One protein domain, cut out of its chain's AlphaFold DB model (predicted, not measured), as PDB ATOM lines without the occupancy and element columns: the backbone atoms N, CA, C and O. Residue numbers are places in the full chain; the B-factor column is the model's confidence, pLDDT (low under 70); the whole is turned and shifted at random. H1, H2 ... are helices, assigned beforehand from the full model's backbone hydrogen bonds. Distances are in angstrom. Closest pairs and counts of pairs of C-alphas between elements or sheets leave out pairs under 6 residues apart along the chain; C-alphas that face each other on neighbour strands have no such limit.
ATOM      1  N   GLN A   2      24.926  -1.235 108.037       83.56
ATOM      2  CA  GLN A   2      24.014  -0.313 108.754       83.56
ATOM      3  C   GLN A   2      24.505   1.154 108.775       83.56
ATOM      4  O   GLN A   2      23.725   2.072 108.558       83.56
ATOM      5  N   LEU A   3      25.822   1.372 108.910       91.56
ATOM      6  CA  LEU A   3      26.417   2.708 109.061       91.56
ATOM      7  C   LEU A   3      26.139   3.658 107.882       91.56
ATOM      8  O   LEU A   3      25.835   4.826 108.096       91.56
ATOM      9  N   PHE A   4      26.226   3.162 106.642       91.31
ATOM     10  CA  PHE A   4      25.957   3.977 105.454       91.31
ATOM     11  C   PHE A   4      24.480   4.360 105.372       91.31
ATOM     12  O   PHE A   4      24.163   5.529 105.176       91.31
ATOM     13  N   ALA A   5      23.583   3.387 105.559       94.62
ATOM     14  CA  ALA A   5      22.144   3.618 105.500       94.62
ATOM     15  C   ALA A   5      21.694   4.626 106.571       94.62
ATOM     16  O   ALA A   5      20.914   5.531 106.281       94.62
ATOM     17  N   ASP A   6      22.246   4.523 107.782       97.31
ATOM     18  CA  ASP A   6      21.979   5.471 108.862       97.31
ATOM     19  C   ASP A   6      22.474   6.882 108.540       97.31
ATOM     20  O   ASP A   6      21.756   7.856 108.789       97.31
ATOM     21  N   LEU A   7      23.680   7.008 107.976       95.06
ATOM     22  CA  LEU A   7      24.239   8.304 107.593       95.06
ATOM     23  C   LEU A   7      23.418   8.943 106.467       95.06
ATOM     24  O   LEU A   7      23.028  10.104 106.573       95.06
ATOM     25  N   ALA A   8      23.092   8.162 105.434       95.56
ATOM     26  CA  ALA A   8      22.278   8.597 104.308       95.56
ATOM     27  C   ALA A   8      20.881   9.037 104.765       95.56
ATOM     28  O   ALA A   8      20.398  10.077 104.331       95.56
ATOM     29  N   ARG A   9      20.258   8.314 105.706       96.44
ATOM     30  CA  ARG A   9      18.962   8.701 106.286       96.44
ATOM     31  C   ARG A   9      19.036  10.049 107.001       96.44
ATOM     32  O   ARG A   9      18.160  10.887 106.810       96.44
ATOM     33  N   ARG A  10      20.064  10.270 107.830       96.31
ATOM     34  CA  ARG A  10      20.252  11.544 108.550       96.31
ATOM     35  C   ARG A  10      20.502  12.700 107.585       96.31
ATOM     36  O   ARG A  10      19.908  13.759 107.748       96.31
ATOM     37  N   ALA A  11      21.333  12.475 106.572       96.69
ATOM     38  CA  ALA A  11      21.627  13.452 105.534       96.69
ATOM     39  C   ALA A  11      20.375  13.810 104.714       96.69
ATOM     40  O   ALA A  11      20.078  14.989 104.534       96.69
ATOM     41  N   ALA A  12      19.589  12.807 104.311       97.12
ATOM     42  CA  ALA A  12      18.344  13.008 103.577       97.12
ATOM     43  C   ALA A  12      17.317  13.819 104.384       97.12
ATOM     44  O   ALA A  12      16.665  14.687 103.817       97.12
ATOM     45  N   LEU A  13      17.204  13.595 105.702       97.19
ATOM     46  CA  LEU A  13      16.318  14.389 106.569       97.19
ATOM     47  C   LEU A  13      16.688  15.879 106.582       97.19
ATOM     48  O   LEU A  13      15.802  16.733 106.573       97.19
ATOM     49  N   VAL A  14      17.983  16.200 106.601       96.75
ATOM     50  CA  VAL A  14      18.451  17.592 106.528       96.75
ATOM     51  C   VAL A  14      18.176  18.171 105.142       96.75
ATOM     52  O   VAL A  14      17.626  19.266 105.045       96.75
ATOM     53  N   ALA A  15      18.500  17.434 104.078       97.50
ATOM     54  CA  ALA A  15      18.323  17.899 102.706       97.50
ATOM     55  C   ALA A  15      16.851  18.175 102.364       97.50
ATOM     56  O   ALA A  15      16.512  19.267 101.911       97.50
ATOM     57  N   THR A  16      15.948  17.233 102.641       97.25
ATOM     58  CA  THR A  16      14.528  17.399 102.299       97.25
ATOM     59  C   THR A  16      13.788  18.328 103.260       97.25
ATOM     60  O   THR A  16      12.841  18.996 102.856       97.25
ATOM     61  N   GLY A  17      14.219  18.411 104.524       96.00
ATOM     62  CA  GLY A  17      13.575  19.244 105.539       96.00
ATOM     63  C   GLY A  17      14.073  20.692 105.574       96.00
ATOM     64  O   GLY A  17      13.274  21.622 105.539       96.00
ATOM     65  N   GLN A  18      15.388  20.895 105.679       93.88
ATOM     66  CA  GLN A  18      15.987  22.217 105.927       93.88
ATOM     67  C   GLN A  18      16.401  22.940 104.641       93.88
ATOM     68  O   GLN A  18      16.332  24.174 104.578       93.88
ATOM     69  N   LEU A  19      16.839  22.176 103.634       94.69
ATOM     70  CA  LEU A  19      17.254  22.706 102.329       94.69
ATOM     71  C   LEU A  19      16.109  22.703 101.303       94.69
ATOM     72  O   LEU A  19      16.188  23.419 100.311       94.69
ATOM     73  N   GLY A  20      15.037  21.943 101.551       96.44
ATOM     74  CA  GLY A  20      13.878  21.848 100.656       96.44
ATOM     75  C   GLY A  20      14.136  21.040  99.381       96.44
ATOM     76  O   GLY A  20      13.373  21.159  98.424       96.44
ATOM     77  N   TRP A  21      15.199  20.234  99.355       97.25
ATOM     78  CA  TRP A  21      15.538  19.394  98.209       97.25
ATOM     79  C   TRP A  21      14.527  18.269  98.016       97.25
ATOM     80  O   TRP A  21      13.968  17.722  98.972       97.25
ATOM     81  N   SER A  22      14.342  17.860  96.764       97.94
ATOM     82  CA  SER A  22      13.655  16.599  96.476       97.94
ATOM     83  C   SER A  22      14.541  15.391  96.833       97.94
ATOM     84  O   SER A  22      15.770  15.514  96.871       97.94
ATOM     85  N   PRO A  23      13.967  14.193  97.051       97.19
ATOM     86  CA  PRO A  23      14.763  12.975  97.213       97.19
ATOM     87  C   PRO A  23      15.722  12.720  96.040       97.19
ATOM     88  O   PRO A  23      16.849  12.282  96.260       97.19
ATOM     89  N   ASP A  24      15.302  13.030  94.812       98.31
ATOM     90  CA  ASP A  24      16.133  12.864  93.614       98.31
ATOM     91  C   ASP A  24      17.330  13.817  93.608       98.31
ATOM     92  O   ASP A  24      18.440  13.425  93.253       98.31
ATOM     93  N   GLU A  25      17.129  15.064  94.028       98.31
ATOM     94  CA  GLU A  25      18.203  16.052  94.150       98.31
ATOM     95  C   GLU A  25      19.238  15.631  95.201       98.31
ATOM     96  O   GLU A  25      20.438  15.708  94.938       98.31
ATOM     97  N   PHE A  26      18.800  15.078  96.338       97.94
ATOM     98  CA  PHE A  26      19.701  14.496  97.338       97.94
ATOM     99  C   PHE A  26      20.550  13.354  96.764       97.94
ATOM    100  O   PHE A  26      21.766  13.363  96.929       97.94
ATOM    101  N   TRP A  27      19.939  12.392  96.064       97.31
ATOM    102  CA  TRP A  27      20.675  11.245  95.514       97.31
ATOM    103  C   TRP A  27      21.587  11.600  94.338       97.31
ATOM    104  O   TRP A  27      22.550  10.878  94.077       97.31
ATOM    105  N   ARG A  28      21.298  12.694  93.630       98.19
ATOM    106  CA  ARG A  28      22.159  13.219  92.561       98.19
ATOM    107  C   ARG A  28      23.304  14.084  93.075       98.19
ATOM    108  O   ARG A  28      24.275  14.257  92.342       98.19
ATOM    109  N   SER A  29      23.184  14.620  94.284       97.56
ATOM    110  CA  SER A  29      24.193  15.487  94.883       97.56
ATOM    111  C   SER A  29      25.315  14.681  95.529       97.56
ATOM    112  O   SER A  29      25.119  13.605  96.096       97.56
ATOM    113  N   THR A  30      26.518  15.229  95.477       96.69
ATOM    114  CA  THR A  30      27.683  14.699  96.178       96.69
ATOM    115  C   THR A  30      27.670  15.099  97.655       96.69
ATOM    116  O   THR A  30      27.021  16.060  98.073       96.69
ATOM    117  N   ALA A  31      28.452  14.389  98.472       94.44
ATOM    118  CA  ALA A  31      28.604  14.728  99.887       94.44
ATOM    119  C   ALA A  31      29.190  16.138 100.105       94.44
ATOM    120  O   ALA A  31      28.828  16.803 101.071       94.44
ATOM    121  N   ALA A  32      30.071  16.599  99.208       96.25
ATOM    122  CA  ALA A  32      30.668  17.932  99.279       96.25
ATOM    123  C   ALA A  32      29.643  19.037  98.973       96.25
ATOM    124  O   ALA A  32      29.593  20.037  99.684       96.25
ATOM    125  N   GLU A  33      28.789  18.835  97.968       97.12
ATOM    126  CA  GLU A  33      27.706  19.771  97.635       97.12
ATOM    127  C   GLU A  33      26.673  19.858  98.760       97.12
ATOM    128  O   GLU A  33      26.229  20.952  99.104       97.12
ATOM    129  N   LEU A  34      26.343  18.727  99.395       96.12
ATOM    130  CA  LEU A  34      25.483  18.726 100.576       96.12
ATOM    131  C   LEU A  34      26.102  19.527 101.733       96.12
ATOM    132  O   LEU A  34      25.400  20.314 102.365       96.12
ATOM    133  N   ALA A  35      27.398  19.350 102.010       94.25
ATOM    134  CA  ALA A  35      28.096  20.110 103.051       94.25
ATOM    135  C   ALA A  35      28.041  21.620 102.766       94.25
ATOM    136  O   ALA A  35      27.640  22.395 103.632       94.25
ATOM    137  N   LEU A  36      28.338  22.016 101.526       94.38
ATOM    138  CA  LEU A  36      28.298  23.412 101.100       94.38
ATOM    139  C   LEU A  36      26.889  24.017 101.222       94.38
ATOM    140  O   LEU A  36      26.737  25.159 101.651       94.38
ATOM    141  N   ALA A  37      25.848  23.254 100.882       94.19
ATOM    142  CA  ALA A  37      24.465  23.706 101.015       94.19
ATOM    143  C   ALA A  37      24.054  23.904 102.486       94.19
ATOM    144  O   ALA A  37      23.352  24.866 102.810       94.19
ATOM    145  N   ILE A  38      24.521  23.032 103.387       92.56
ATOM    146  CA  ILE A  38      24.311  23.172 104.836       92.56
ATOM    147  C   ILE A  38      25.030  24.422 105.362       92.56
ATOM    148  O   ILE A  38      24.417  25.218 106.075       92.56
ATOM    149  N   GLU A  39      26.290  24.632 104.979       89.94
ATOM    150  CA  GLU A  39      27.072  25.818 105.358       89.94
ATOM    151  C   GLU A  39      26.415  27.112 104.861       89.94
ATOM    152  O   GLU A  39      26.226  28.053 105.629       89.94
ATOM    153  N   GLY A  40      25.971  27.139 103.600       88.31
ATOM    154  CA  GLY A  40      25.279  28.291 103.024       88.31
ATOM    155  C   GLY A  40      23.977  28.649 103.748       88.31
ATOM    156  O   GLY A  40      23.614  29.824 103.817       88.31
ATOM    157  N   ARG A  41      23.284  27.661 104.333       84.56
ATOM    158  CA  ARG A  41      22.061  27.868 105.129       84.56
ATOM    159  C   ARG A  41      22.355  28.407 106.530       84.56
ATOM    160  O   ARG A  41      21.559  29.191 107.040       84.56
ATOM    161  N   ALA A  42      23.466  27.992 107.140       78.12
ATOM    162  CA  ALA A  42      23.897  28.466 108.456       78.12
ATOM    163  C   ALA A  42      24.370  29.935 108.435       78.12
ATOM    164  O   ALA A  42      24.419  30.576 109.481       78.12
ATOM    165  N   GLY A  43      24.660  30.476 107.245       70.19
ATOM    166  CA  GLY A  43      25.251  31.801 107.074       70.19
ATOM    167  C   GLY A  43      26.751  31.797 107.393       70.19
ATOM    168  O   GLY A  43      27.281  30.788 107.865       70.19
ATOM    169  N   PRO A  44      27.476  32.903 107.132       65.69
ATOM    170  CA  PRO A  44      28.825  33.049 107.665       65.69
ATOM    171  C   PRO A  44      28.723  32.869 109.181       65.69
ATOM    172  O   PRO A  44      27.923  33.568 109.805       65.69
ATOM    173  N   GLY A  45      29.447  31.881 109.728       64.31
ATOM    174  CA  GLY A  45      29.347  31.494 111.137       64.31
ATOM    175  C   GLY A  45      29.269  32.732 112.018       64.31
ATOM    176  O   GLY A  45      30.053  33.658 111.797       64.31
ATOM    177  N   GLU A  46      28.270  32.763 112.912       62.19
ATOM    178  CA  GLU A  46      27.940  33.943 113.717       62.19
ATOM    179  C   GLU A  46      29.229  34.645 114.156       62.19
ATOM    180  O   GLU A  46      30.107  33.983 114.730       62.19
ATOM    181  N   PRO A  47      29.394  35.948 113.846       63.19
ATOM    182  CA  PRO A  47      30.556  36.673 114.324       63.19
ATOM    183  C   PRO A  47      30.633  36.461 115.832       63.19
ATOM    184  O   PRO A  47      29.603  36.479 116.512       63.19
ATOM    185  N   ALA A  48      31.847  36.197 116.324       72.50
ATOM    186  CA  ALA A  48      32.074  35.940 117.738       72.50
ATOM    187  C   ALA A  48      31.292  36.968 118.578       72.50
ATOM    188  O   ALA A  48      31.280  38.147 118.205       72.50
ATOM    189  N   PRO A  49      30.615  36.546 119.665       75.00
ATOM    190  CA  PRO A  49      29.820  37.457 120.473       75.00
ATOM    191  C   PRO A  49      30.650  38.687 120.832       75.00
ATOM    192  O   PRO A  49      31.775  38.531 121.311       75.00
ATOM    193  N   LEU A  50      30.100  39.882 120.585       78.00
ATOM    194  CA  LEU A  50      30.779  41.144 120.886       78.00
ATOM    195  C   LEU A  50      31.296  41.110 122.320       78.00
ATOM    196  O   LEU A  50      30.537  40.832 123.259       78.00
ATOM    197  N   ASP A  51      32.578  41.411 122.497       84.31
ATOM    198  CA  ASP A  51      33.110  41.515 123.844       84.31
ATOM    199  C   ASP A  51      32.560  42.775 124.539       84.31
ATOM    200  O   ASP A  51      32.046  43.720 123.923       84.31
ATOM    201  N   ARG A  52      32.646  42.805 125.873       81.94
ATOM    202  CA  ARG A  52      32.126  43.934 126.659       81.94
ATOM    203  C   ARG A  52      32.757  45.270 126.240       81.94
ATOM    204  O   ARG A  52      32.083  46.295 126.279       81.94
ATOM    205  N   ARG A  53      34.024  45.272 125.812       83.12
ATOM    206  CA  ARG A  53      34.743  46.493 125.420       83.12
ATOM    207  C   ARG A  53      34.264  47.009 124.066       83.12
ATOM    208  O   ARG A  53      34.191  48.223 123.878       83.12
ATOM    209  N   GLU A  54      33.941  46.121 123.134       85.44
ATOM    210  CA  GLU A  54      33.335  46.443 121.842       85.44
ATOM    211  C   GLU A  54      31.945  47.045 122.021       85.44
ATOM    212  O   GLU A  54      31.667  48.112 121.465       85.44
ATOM    213  N   LEU A  55      31.124  46.442 122.883       85.81
ATOM    214  CA  LEU A  55      29.792  46.950 123.204       85.81
ATOM    215  C   LEU A  55      29.851  48.369 123.802       85.81
ATOM    216  O   LEU A  55      29.121  49.266 123.382       85.81
ATOM    217  N   GLU A  56      30.772  48.603 124.741       87.69
ATOM    218  CA  GLU A  56      30.983  49.918 125.359       87.69
ATOM    219  C   GLU A  56      31.490  50.976 124.364       87.69
ATOM    220  O   GLU A  56      31.127  52.150 124.469       87.69
ATOM    221  N   ARG A  57      32.335  50.599 123.392       83.38
ATOM    222  CA  ARG A  57      32.788  51.519 122.331       83.38
ATOM    223  C   ARG A  57      31.632  51.951 121.431       83.38
ATOM    224  O   ARG A  57      31.532  53.137 121.129       83.38
ATOM    225  N   MET A  58      30.753  51.025 121.052       83.19
ATOM    226  CA  MET A  58      29.588  51.336 120.217       83.19
ATOM    227  C   MET A  58      28.586  52.243 120.941       83.19
ATOM    228  O   MET A  58      28.082  53.188 120.342       83.19
ATOM    229  N   GLN A  59      28.337  52.010 122.235       82.38
ATOM    230  CA  GLN A  59      27.426  52.846 123.027       82.38
ATOM    231  C   GLN A  59      27.919  54.290 123.167       82.38
ATOM    232  O   GLN A  59      27.119  55.211 123.043       82.38
ATOM    233  N   ARG A  60      29.232  54.488 123.358       77.44
ATOM    234  CA  ARG A  60      29.842  55.828 123.411       77.44
ATOM    235  C   ARG A  60      29.761  56.556 122.064       77.44
ATOM    236  O   ARG A  60      29.365  57.711 122.021       77.44
ATOM    237  N   GLY A  61      30.047  55.864 120.959       70.75
ATOM    238  CA  GLY A  61      29.923  56.452 119.617       70.75
ATOM    239  C   GLY A  61      28.479  56.788 119.218       70.75
ATOM    240  O   GLY A  61      28.254  57.733 118.471       70.75
ATOM    241  N   ALA A  62      27.492  56.050 119.738       62.25
ATOM    242  CA  ALA A  62      26.072  56.333 119.523       62.25
ATOM    243  C   ALA A  62      25.540  57.492 120.391       62.25
ATOM    244  O   ALA A  62      24.551  58.122 120.020       62.25
ATOM    245  N   SER A  63      26.175  57.783 121.534       58.94
ATOM    246  CA  SER A  63      25.793  58.890 122.424       58.94
ATOM    247  C   SER A  63      26.368  60.252 122.024       58.94
ATOM    248  O   SER A  63      25.854  61.264 122.492       58.94
ATOM    249  N   ASP A  64      27.364  60.289 121.134       59.28
ATOM    250  CA  ASP A  64      28.022  61.523 120.662       59.28
ATOM    251  C   ASP A  64      27.253  62.230 119.521       59.28
ATOM    252  O   ASP A  64      27.738  63.183 118.913       59.28
ATOM    253  N   GLY A  65      26.030  61.778 119.231       60.53
ATOM    254  CA  GLY A  65      25.082  62.443 118.340       60.53
ATOM    255  C   GLY A  65      24.032  63.255 119.101       60.53
ATOM    256  O   GLY A  65      22.861  62.869 119.103       60.53
TER     257      GLY A  65
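What this domain is: This is residues 2 to 65 of the 66 residues of the protein "Phage tail assembly chaperone" of Sandaracinobacter sp. PAMC 28131 (UniProt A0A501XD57). The longest helix, H1, with the shorter H2 and H3 packed on its second half, makes a small head; from it a long arm, residues 42 to 65, sticks out and holds the lone helix H4. The printed part has 64 residues with four named helices, H1 to H4 along the chain, and is all helix. It is extended, with a radius of gyration of the C-alphas of 20.1 A and spans of 60 by 23 by 18 A.

How they stand to each other: Start at H1, residues 2 to 19: its residues 12 to 16 alone touch H2, residues 23 to 28, closest at the C-alphas of Ala 15 and Phe 26, 6.5 A. Residues 15 to 19 alone touch H3, residues 31 to 42, closest at C-alphas 19 and 37, 7.4 A, the same way at a steep tilt of 40 degrees. H4, residues 52 to 63, is apart from H1, H2 and H3. In these four helices every O i to N i+4 pair is within hydrogen-bond range.

Where its parts are: Find C-alpha 2 at (24.014, -0.313, 108.754); H1 runs 24.8 A. H2 runs 8.7 A, H3 16.9 A; H4 runs 16.8 A to C-alpha 63 at (25.793, 58.890, 122.424).

The domain as a whole: C-alphas 2 and 65, the farthest apart, are 63.5 A apart. The printed part has no cut and no long link. Residues 44 to 47 and 62 to 65 have pLDDT under 70.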